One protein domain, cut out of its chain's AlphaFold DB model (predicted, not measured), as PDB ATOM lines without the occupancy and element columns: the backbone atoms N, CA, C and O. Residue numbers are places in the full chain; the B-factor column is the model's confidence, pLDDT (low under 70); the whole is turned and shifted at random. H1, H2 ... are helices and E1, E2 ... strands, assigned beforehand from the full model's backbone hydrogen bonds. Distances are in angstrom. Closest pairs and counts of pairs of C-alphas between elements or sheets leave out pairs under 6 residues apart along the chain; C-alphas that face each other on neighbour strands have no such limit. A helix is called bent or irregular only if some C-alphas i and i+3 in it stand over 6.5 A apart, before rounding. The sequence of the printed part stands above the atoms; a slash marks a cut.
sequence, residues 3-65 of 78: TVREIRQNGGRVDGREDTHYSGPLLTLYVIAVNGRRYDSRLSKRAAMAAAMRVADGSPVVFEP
ATOM      1  N   THR A   3      44.402 -18.671  38.702       87.38
ATOM      2  CA  THR A   3      43.246 -19.502  38.350       87.38
ATOM      3  C   THR A   3      42.538 -18.978  37.113       87.38
ATOM      4  O   THR A   3      42.535 -17.780  36.843       87.38
ATOM      5  N   VAL A   4      41.943 -19.881  36.344       86.38
ATOM      6  CA  VAL A   4      41.047 -19.565  35.232       86.38
ATOM      7  C   VAL A   4      39.691 -20.158  35.562       86.38
ATOM      8  O   VAL A   4      39.550 -21.375  35.628       86.38
ATOM      9  N   ARG A   5      38.695 -19.302  35.776       85.75
ATOM     10  CA  ARG A   5      37.336 -19.699  36.149       85.75
ATOM     11  C   ARG A   5      36.400 -19.539  34.968       85.75
ATOM     12  O   ARG A   5      36.327 -18.458  34.391       85.75
ATOM     13  N   GLU A   6      35.660 -20.585  34.634       85.00
ATOM     14  CA  GLU A   6      34.519 -20.466  33.727       85.00
ATOM     15  C   GLU A   6      33.330 -19.864  34.493       85.00
ATOM     16  O   GLU A   6      32.965 -20.332  35.574       85.00
ATOM     17  N   ILE A   7      32.719 -18.821  33.937       79.19
ATOM     18  CA  ILE A   7      31.506 -18.188  34.456       79.19
ATOM     19  C   ILE A   7      30.456 -18.202  33.355       79.19
ATOM     20  O   ILE A   7      30.735 -17.870  32.206       79.19
ATOM     21  N   ARG A   8      29.232 -18.571  33.718       76.19
ATOM     22  CA  ARG A   8      28.074 -18.527  32.833       76.19
ATOM     23  C   ARG A   8      27.190 -17.365  33.255       76.19
ATOM     24  O   ARG A   8      26.739 -17.329  34.396       76.19
ATOM     25  N   GLN A   9      26.975 -16.414  32.356       69.81
ATOM     26  CA  GLN A   9      26.165 -15.226  32.605       69.81
ATOM     27  C   GLN A   9      25.091 -15.110  31.526       69.81
ATOM     28  O   GLN A   9      25.382 -15.261  30.344       69.81
ATOM     29  N   ASN A  10      23.851 -14.825  31.911       64.44
ATOM     30  CA  ASN A  10      22.802 -14.529  30.939       64.44
ATOM     31  C   ASN A  10      23.156 -13.255  30.156       64.44
ATOM     32  O   ASN A  10      23.645 -12.274  30.727       64.44
ATOM     33  N   GLY A  11      22.933 -13.280  28.843       56.03
ATOM     34  CA  GLY A  11      23.295 -12.196  27.938       56.03
ATOM     35  C   GLY A  11      22.474 -10.925  28.159       56.03
ATOM     36  O   GLY A  11      21.482 -10.726  27.480       56.03
ATOM     37  N   GLY A  12      22.928 -10.051  29.060       56.72
ATOM     38  CA  GLY A  12      22.517  -8.643  29.142       56.72
ATOM     39  C   GLY A  12      21.059  -8.365  29.530       56.72
ATOM     40  O   GLY A  12      20.225  -9.261  29.626       56.72
ATOM     41  N   ARG A  13      20.777  -7.087  29.819       48.78
ATOM     42  CA  ARG A  13      19.418  -6.580  30.059       48.78
ATOM     43  C   ARG A  13      18.653  -6.578  28.739       48.78
ATOM     44  O   ARG A  13      19.172  -6.067  27.750       48.78
ATOM     45  N   VAL A  14      17.429  -7.092  28.749       50.56
ATOM     46  CA  VAL A  14      16.463  -6.814  27.681       50.56
ATOM     47  C   VAL A  14      15.897  -5.416  27.917       50.56
ATOM     48  O   VAL A  14      15.633  -5.040  29.059       50.56
ATOM     49  N   ASP A  15      15.812  -4.634  26.846       49.91
ATOM     50  CA  ASP A  15      15.521  -3.201  26.843       49.91
ATOM     51  C   ASP A  15      14.393  -2.752  27.790       49.91
ATOM     52  O   ASP A  15      13.286  -3.291  27.799       49.91
ATOM     53  N   GLY A  16      14.669  -1.667  28.519       52.81
ATOM     54  CA  GLY A  16      13.658  -0.675  28.897       52.81
ATOM     55  C   GLY A  16      12.697  -0.979  30.051       52.81
ATOM     56  O   GLY A  16      11.849  -0.131  30.321       52.81
ATOM     57  N   ARG A  17      12.795  -2.108  30.764       47.25
ATOM     58  CA  ARG A  17      12.017  -2.332  32.003       47.25
ATOM     59  C   ARG A  17      12.922  -2.545  33.212       47.25
ATOM     60  O   ARG A  17      13.923  -3.254  33.144       47.25
ATOM     61  N   GLU A  18      12.560  -1.910  34.326       49.16
ATOM     62  CA  GLU A  18      13.262  -1.990  35.618       49.16
ATOM     63  C   GLU A  18      13.280  -3.405  36.230       49.16
ATOM     64  O   GLU A  18      14.035  -3.660  37.167       49.16
ATOM     65  N   ASP A  19      12.558  -4.363  35.650       45.16
ATOM     66  CA  ASP A  19      12.450  -5.727  36.158       45.16
ATOM     67  C   ASP A  19      13.589  -6.637  35.676       45.16
ATOM     68  O   ASP A  19      13.457  -7.351  34.687       45.16
ATOM     69  N   THR A  20      14.717  -6.602  36.400       49.47
ATOM     70  CA  THR A  20      15.465  -7.756  36.983       49.47
ATOM     71  C   THR A  20      15.635  -9.085  36.219       49.47
ATOM     72  O   THR A  20      16.061 -10.076  36.809       49.47
ATOM     73  N   HIS A  21      15.399  -9.146  34.913       46.84
ATOM     74  CA  HIS A  21      15.471 -10.380  34.139       46.84
ATOM     75  C   HIS A  21      16.567 -10.237  33.086       46.84
ATOM     76  O   HIS A  21      16.418  -9.562  32.069       46.84
ATOM     77  N   TYR A  22      17.707 -10.878  33.348       51.50
ATOM     78  CA  TYR A  22      18.708 -11.116  32.315       51.50
ATOM     79  C   TYR A  22      18.177 -12.226  31.401       51.50
ATOM     80  O   TYR A  22      18.296 -13.408  31.733       51.50
ATOM     81  N   SER A  23      17.564 -11.859  30.280       53.16
ATOM     82  CA  SER A  23      17.057 -12.787  29.265       53.16
ATOM     83  C   SER A  23      17.834 -12.615  27.959       53.16
ATOM     84  O   SER A  23      17.475 -11.855  27.072       53.16
ATOM     85  N   GLY A  24      18.917 -13.375  27.830       58.62
ATOM     86  CA  GLY A  24      19.699 -13.475  26.601       58.62
ATOM     87  C   GLY A  24      20.460 -14.796  26.553       58.62
ATOM     88  O   GLY A  24      20.438 -15.540  27.540       58.62
ATOM     89  N   PRO A  25      21.135 -15.116  25.432       62.12
ATOM     90  CA  PRO A  25      21.897 -16.351  25.318       62.12
ATOM     91  C   PRO A  25      22.909 -16.436  26.459       62.12
ATOM     92  O   PRO A  25      23.542 -15.445  26.823       62.12
ATOM     93  N   LEU A  26      23.031 -17.621  27.049       70.50
ATOM     94  CA  LEU A  26      23.957 -17.867  28.141       70.50
ATOM     95  C   LEU A  26      25.394 -17.691  27.627       70.50
ATOM     96  O   LEU A  26      25.905 -18.508  26.861       70.50
ATOM     97  N   LEU A  27      26.036 -16.600  28.031       73.81
ATOM     98  CA  LEU A  27      27.411 -16.278  27.688       73.81
ATOM     99  C   LEU A  27      28.350 -17.048  28.608       73.81
ATOM    100  O   LEU A  27      28.187 -17.055  29.828       73.81
ATOM    101  N   THR A  28      29.358 -17.677  28.013       77.44
ATOM    102  CA  THR A  28      30.454 -18.295  28.757       77.44
ATOM    103  C   THR A  28      31.640 -17.342  28.756       77.44
ATOM    104  O   THR A  28      32.163 -16.995  27.698       77.44
ATOM    105  N   LEU A  29      32.049 -16.914  29.942       80.81
ATOM    106  CA  LEU A  29      33.175 -16.024  30.190       80.81
ATOM    107  C   LEU A  29      34.276 -16.789  30.924       80.81
ATOM    108  O   LEU A  29      33.994 -17.713  31.686       80.81
ATOM    109  N   TYR A  30      35.526 -16.386  30.718       84.94
ATOM    110  CA  TYR A  30      36.672 -16.967  31.412       84.94
ATOM    111  C   TYR A  30      37.386 -15.874  32.200       84.94
ATOM    112  O   TYR A  30      37.950 -14.944  31.627       84.94
ATOM    113  N   VAL A  31      37.363 -15.974  33.522       86.31
ATOM    114  CA  VAL A  31      37.979 -14.993  34.419       86.31
ATOM    115  C   VAL A  31      39.325 -15.517  34.874       86.31
ATOM    116  O   VAL A  31      39.413 -16.622  35.404       86.31
ATOM    117  N   ILE A  32      40.369 -14.718  34.690       88.31
ATOM    118  CA  ILE A  32      41.706 -15.039  35.185       88.31
ATOM    119  C   ILE A  32      41.845 -14.375  36.552       88.31
ATOM    120  O   ILE A  32      41.648 -13.169  36.667       88.31
ATOM    121  N   ALA A  33      42.169 -15.128  37.598       87.25
ATOM    122  CA  ALA A  33      42.498 -14.568  38.899       87.25
ATOM    123  C   ALA A  33      43.985 -14.757  39.193       87.25
ATOM    124  O   ALA A  33      44.498 -15.867  39.106       87.25
ATOM    125  N   VAL A  34      44.671 -13.681  39.565       86.31
ATOM    126  CA  VAL A  34      46.101 -13.682  39.893       86.31
ATOM    127  C   VAL A  34      46.242 -13.136  41.302       86.31
ATOM    128  O   VAL A  34      45.922 -11.975  41.546       86.31
ATOM    129  N   ASN A  35      46.675 -13.974  42.249       82.31
ATOM    130  CA  ASN A  35      46.865 -13.580  43.654       82.31
ATOM    131  C   ASN A  35      45.635 -12.862  44.254       82.31
ATOM    132  O   ASN A  35      45.754 -11.854  44.943       82.31
ATOM    133  N   GLY A  36      44.433 -13.356  43.935       75.56
ATOM    134  CA  GLY A  36      43.161 -12.801  44.413       75.56
ATOM    135  C   GLY A  36      42.590 -11.643  43.585       75.56
ATOM    136  O   GLY A  36      41.418 -11.314  43.752       75.56
ATOM    137  N   ARG A  37      43.346 -11.060  42.643       81.69
ATOM    138  CA  ARG A  37      42.823 -10.050  41.704       81.69
ATOM    139  C   ARG A  37      42.184 -10.714  40.495       81.69
ATOM    140  O   ARG A  37      42.838 -11.494  39.811       81.69
ATOM    141  N   ARG A  38      40.913 -10.396  40.240       82.31
ATOM    142  CA  ARG A  38      40.142 -10.895  39.094       82.31
ATOM    143  C   ARG A  38      40.330 -10.003  37.872       82.31
ATOM    144  O   ARG A  38      40.240  -8.785  37.971       82.31
ATOM    145  N   TYR A  39      40.523 -10.646  36.730       80.12
ATOM    146  CA  TYR A  39      40.602 -10.041  35.413       80.12
ATOM    147  C   TYR A  39      39.551 -10.705  34.534       80.12
ATOM    148  O   TYR A  39      39.698 -11.858  34.110       80.12
ATOM    149  N   ASP A  40      38.468  -9.976  34.296       72.44
ATOM    150  CA  ASP A  40      37.390 -10.443  33.441       72.44
ATOM    151  C   ASP A  40      37.878 -10.444  31.999       72.44
ATOM    152  O   ASP A  40      38.116  -9.400  31.390       72.44
ATOM    153  N   SER A  41      38.050 -11.641  31.448       67.44
ATOM    154  CA  SER A  41      38.433 -11.801  30.059       67.44
ATOM    155  C   SER A  41      37.213 -12.291  29.284       67.44
ATOM    156  O   SER A  41      36.665 -13.366  29.535       67.44
ATOM    157  N   ARG A  42      36.772 -11.514  28.289       71.69
ATOM    158  CA  ARG A  42      35.806 -11.984  27.277       71.69
ATOM    159  C   ARG A  42      36.488 -12.892  26.243       71.69
ATOM    160  O   ARG A  42      36.138 -12.892  25.068       71.69
ATOM    161  N   LEU A  43      37.527 -13.608  26.667       77.06
ATOM    162  CA  LEU A  43      38.344 -14.465  25.827       77.06
ATOM    163  C   LEU A  43      37.726 -15.858  25.747       77.06
ATOM    164  O   LEU A  43      36.995 -16.286  26.636       77.06
ATOM    165  N   SER A  44      38.077 -16.605  24.703       82.75
ATOM    166  CA  SER A  44      37.821 -18.045  24.670       82.75
ATOM    167  C   SER A  44      38.652 -18.767  25.738       82.75
ATOM    168  O   SER A  44      39.704 -18.273  26.149       82.75
ATOM    169  N   LYS A  45      38.251 -19.989  26.124       83.69
ATOM    170  CA  LYS A  45      39.000 -20.841  27.072       83.69
ATOM    171  C   LYS A  45      40.491 -20.899  26.755       83.69
ATOM    172  O   LYS A  45      41.334 -20.746  27.632       83.69
ATOM    173  N   ARG A  46      40.805 -21.126  25.475       86.69
ATOM    174  CA  ARG A  46      42.176 -21.276  24.981       86.69
ATOM    175  C   ARG A  46      42.974 -19.989  25.163       86.69
ATOM    176  O   ARG A  46      44.116 -20.046  25.608       86.69
ATOM    177  N   ALA A  47      42.374 -18.844  24.849       85.81
ATOM    178  CA  ALA A  47      43.019 -17.548  25.004       85.81
ATOM    179  C   ALA A  47      43.175 -17.155  26.486       85.81
ATOM    180  O   ALA A  47      44.242 -16.681  26.867       85.81
ATOM    181  N   ALA A  48      42.178 -17.434  27.331       86.38
ATOM    182  CA  ALA A  48      42.260 -17.198  28.772       86.38
ATOM    183  C   ALA A  48      43.346 -18.056  29.443       86.38
ATOM    184  O   ALA A  48      44.125 -17.548  30.244       86.38
ATOM    185  N   MET A  49      43.461 -19.333  29.065       86.56
ATOM    186  CA  MET A  49      44.526 -20.223  29.542       86.56
ATOM    187  C   MET A  49      45.914 -19.767  29.086       86.56
ATOM    188  O   MET A  49      46.836 -19.725  29.894       86.56
ATOM    189  N   ALA A  50      46.067 -19.378  27.816       89.12
ATOM    190  CA  ALA A  50      47.338 -18.868  27.306       89.12
ATOM    191  C   ALA A  50      47.759 -17.568  28.013       89.12
ATOM    192  O   ALA A  50      48.929 -17.394  28.345       89.12
ATOM    193  N   ALA A  51      46.808 -16.669  28.280       87.50
ATOM    194  CA  ALA A  51      47.057 -15.461  29.057       87.50
ATOM    195  C   ALA A  51      47.430 -15.791  30.510       87.50
ATOM    196  O   ALA A  51      48.415 -15.263  31.018       87.50
ATOM    197  N   ALA A  52      46.716 -16.718  31.151       87.12
ATOM    198  CA  ALA A  52      47.021 -17.159  32.506       87.12
ATOM    199  C   ALA A  52      48.424 -17.773  32.618       87.12
ATOM    200  O   ALA A  52      49.149 -17.428  33.540       87.12
ATOM    201  N   MET A  53      48.843 -18.604  31.657       87.56
ATOM    202  CA  MET A  53      50.197 -19.175  31.624       87.56
ATOM    203  C   MET A  53      51.288 -18.109  31.492       87.56
ATOM    204  O   MET A  53      52.321 -18.221  32.141       87.56
ATOM    205  N   ARG A  54      51.057 -17.056  30.693       88.38
ATOM    206  CA  ARG A  54      52.008 -15.936  30.565       88.38
ATOM    207  C   ARG A  54      52.147 -15.138  31.857       88.38
ATOM    208  O   ARG A  54      53.235 -14.673  32.158       88.38
ATOM    209  N   VAL A  55      51.054 -14.973  32.600       85.19
ATOM    210  CA  VAL A  55      51.043 -14.205  33.856       85.19
ATOM    211  C   VAL A  55      51.484 -15.052  35.054       85.19
ATOM    212  O   VAL A  55      51.883 -14.510  36.077       85.19
ATOM    213  N   ALA A  56      51.415 -16.379  34.948       83.31
ATOM    214  CA  ALA A  56      51.741 -17.269  36.051       83.31
ATOM    215  C   ALA A  56      53.232 -17.315  36.397       83.31
ATOM    216  O   ALA A  56      53.534 -17.646  37.538       83.31
ATOM    217  N   ASP A  57      54.136 -16.968  35.474       81.62
ATOM    218  CA  ASP A  57      55.586 -16.860  35.724       81.62
ATOM    219  C   ASP A  57      56.152 -18.055  36.524       81.62
ATOM    220  O   ASP A  57      56.696 -17.928  37.616       81.62
ATOM    221  N   GLY A  58      55.881 -19.272  36.037       77.38
ATOM    222  CA  GLY A  58      56.272 -20.525  36.702       77.38
ATOM    223  C   GLY A  58      55.336 -21.002  37.824       77.38
ATOM    224  O   GLY A  58      55.463 -22.136  38.283       77.38
ATOM    225  N   SER A  59      54.349 -20.203  38.234       82.12
ATOM    226  CA  SER A  59      53.285 -20.645  39.143       82.12
ATOM    227  C   SER A  59      52.322 -21.625  38.457       82.12
ATOM    228  O   SER A  59      52.041 -21.497  37.263       82.12
ATOM    229  N   PRO A  60      51.717 -22.565  39.203       84.12
ATOM    230  CA  PRO A  60      50.671 -23.418  38.661       84.12
ATOM    231  C   PRO A  60      49.430 -22.598  38.279       84.12
ATOM    232  O   PRO A  60      48.967 -21.739  39.041       84.12
ATOM    233  N   VAL A  61      48.884 -22.899  37.097       86.12
ATOM    234  CA  VAL A  61      47.592 -22.394  36.616       86.12
ATOM    235  C   VAL A  61      46.532 -23.455  36.875       86.12
ATOM    236  O   VAL A  61      46.621 -24.563  36.350       86.12
ATOM    237  N   VAL A  62      45.511 -23.114  37.656       88.31
ATOM    238  CA  VAL A  62      44.392 -24.015  37.965       88.31
ATOM    239  C   VAL A  62      43.163 -23.604  37.165       88.31
ATOM    240  O   VAL A  62      42.793 -22.432  37.147       88.31
ATOM    241  N   PHE A  63      42.506 -24.558  36.511       86.19
ATOM    242  CA  PHE A  63      41.233 -24.315  35.839       86.19
ATOM    243  C   PHE A  63      40.061 -24.765  36.703       86.19
ATOM    244  O   PHE A  63      40.004 -25.919  37.122       86.19
ATOM    245  N   GLU A  64      39.106 -23.865  36.910       85.19
ATOM    246  CA  GLU A  64      37.876 -24.121  37.650       85.19
ATOM    247  C   GLU A  64      36.682 -24.051  36.684       85.19
ATOM    248  O   GLU A  64      36.339 -22.965  36.199       85.19
ATOM    249  N   PRO A  65      36.034 -25.187  36.372       79.81
ATOM    250  CA  PRO A  65      34.824 -25.181  35.563       79.81
ATOM    251  C   PRO A  65      33.661 -24.525  36.316       79.81
ATOM    252  O   PRO A  65      33.591 -24.545  37.546       79.81
TER     253      PRO A  65
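AT A GLANCE: This is residues 3 to 65 of the 78 residues of an uncharacterized protein of Thauera sp (UniProt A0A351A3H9). A strongly twisted wall of four strands has one helix, H1, over one face, with the other face bare; at one end of the hairpin of E1 and E2 the long link between them reaches away as an arm, where residues 15 to 20 stick out. That arm lies at one end of the longest axis, and H1 and E4 lie toward the other end. The printed part has 63 residues with one named helix and four named strands, in the order E1, E2, E3, H1, E4, and its class is mixed, helices and strands. The sheet is mixed and runs E3, E2, E1, E4, with E1 and E4 parallel and the other neighbours antiparallel. The whole is loose, with a radius of gyration of the C-alphas of 14.5 A, and its outline is a rod of 48 by 21 by 16 A.

HOW THE PARTS SIT: Start at E1, residues 3 to 10, an inner strand of the sheet. Its antiparallel neighbour is E2, residues 26 to 34, at 153 degrees between their directions; the two form a hairpin, and you will find N 5 and O 31 at 2.8 A and N 9 and O 27 at 2.9 A, both within hydrogen-bond range. Next comes E3, residues 37 to 41, an edge strand that forms a hairpin with E2, antiparallel at 143 degrees; look at N 39 and O 32, 2.8 A apart. E1, E2 and E3 make a meander, each strand the antiparallel neighbour of the one before. Then H1, residues 45 to 56, is on the sheet at a height over the sheet of 8.0 A. It lies over E2 and E1 and runs along the strands, at 7 degrees to E2 on the local plane. The closest C-alphas of H1 and E2 are those of Ala 48 and Tyr 30, 6.2 A apart; those of H1 and E1 are Met 49 and Val 4, 6.7 A apart. In H1 every O i to N i+4 pair is within hydrogen-bond range. Last comes E4, residues 61 to 64, the other edge strand, parallel to E1 at 30 degrees, with N 4 and O 62 at 2.8 A. E3 and E4 are apart. E3, H1 and E4 form a split strand-helix-strand unit, two strands running the same way with a helix between them along the chain and E2 and E1 between them in the sheet; its crossover is right-handed.

IN THESE COORDINATES: Find C-alpha 3 at (43.246, -19.502, 38.350); from there E1 runs 22.3 A to C-alpha 10 at (22.802, -14.529, 30.939). E2, the longest strand with 9 residues, goes from Leu 26 to Val 34 over 25.4 A. E3 goes from Arg 37 to Ser 41 over 12.6 A. H1 goes from Lys 45 to Ala 56 over 16.0 A and is not bent. E4 begins at Val 61 and ends 9.9 A on, at C-alpha 64, (37.876, -24.121, 37.650).

THE WHOLE: The two C-alphas farthest apart are those of Arg 17 and Gly 58, at 48.1 A, while those of Thr 3 and Pro 65, the first and last printed, are 10.5 A apart. The printed part has no cut. The link from E1 to E2, residues 11 to 25, is long, and within it residues 15 to 20 stand free; the links E2 to E3, E3 to H1 and H1 to E4 are tight. The mean pLDDT of the printed part is 74.8, and the model's confidence is under 70 at residues 9 to 25, of which 9 and 10 belong to E1, and at residue 41.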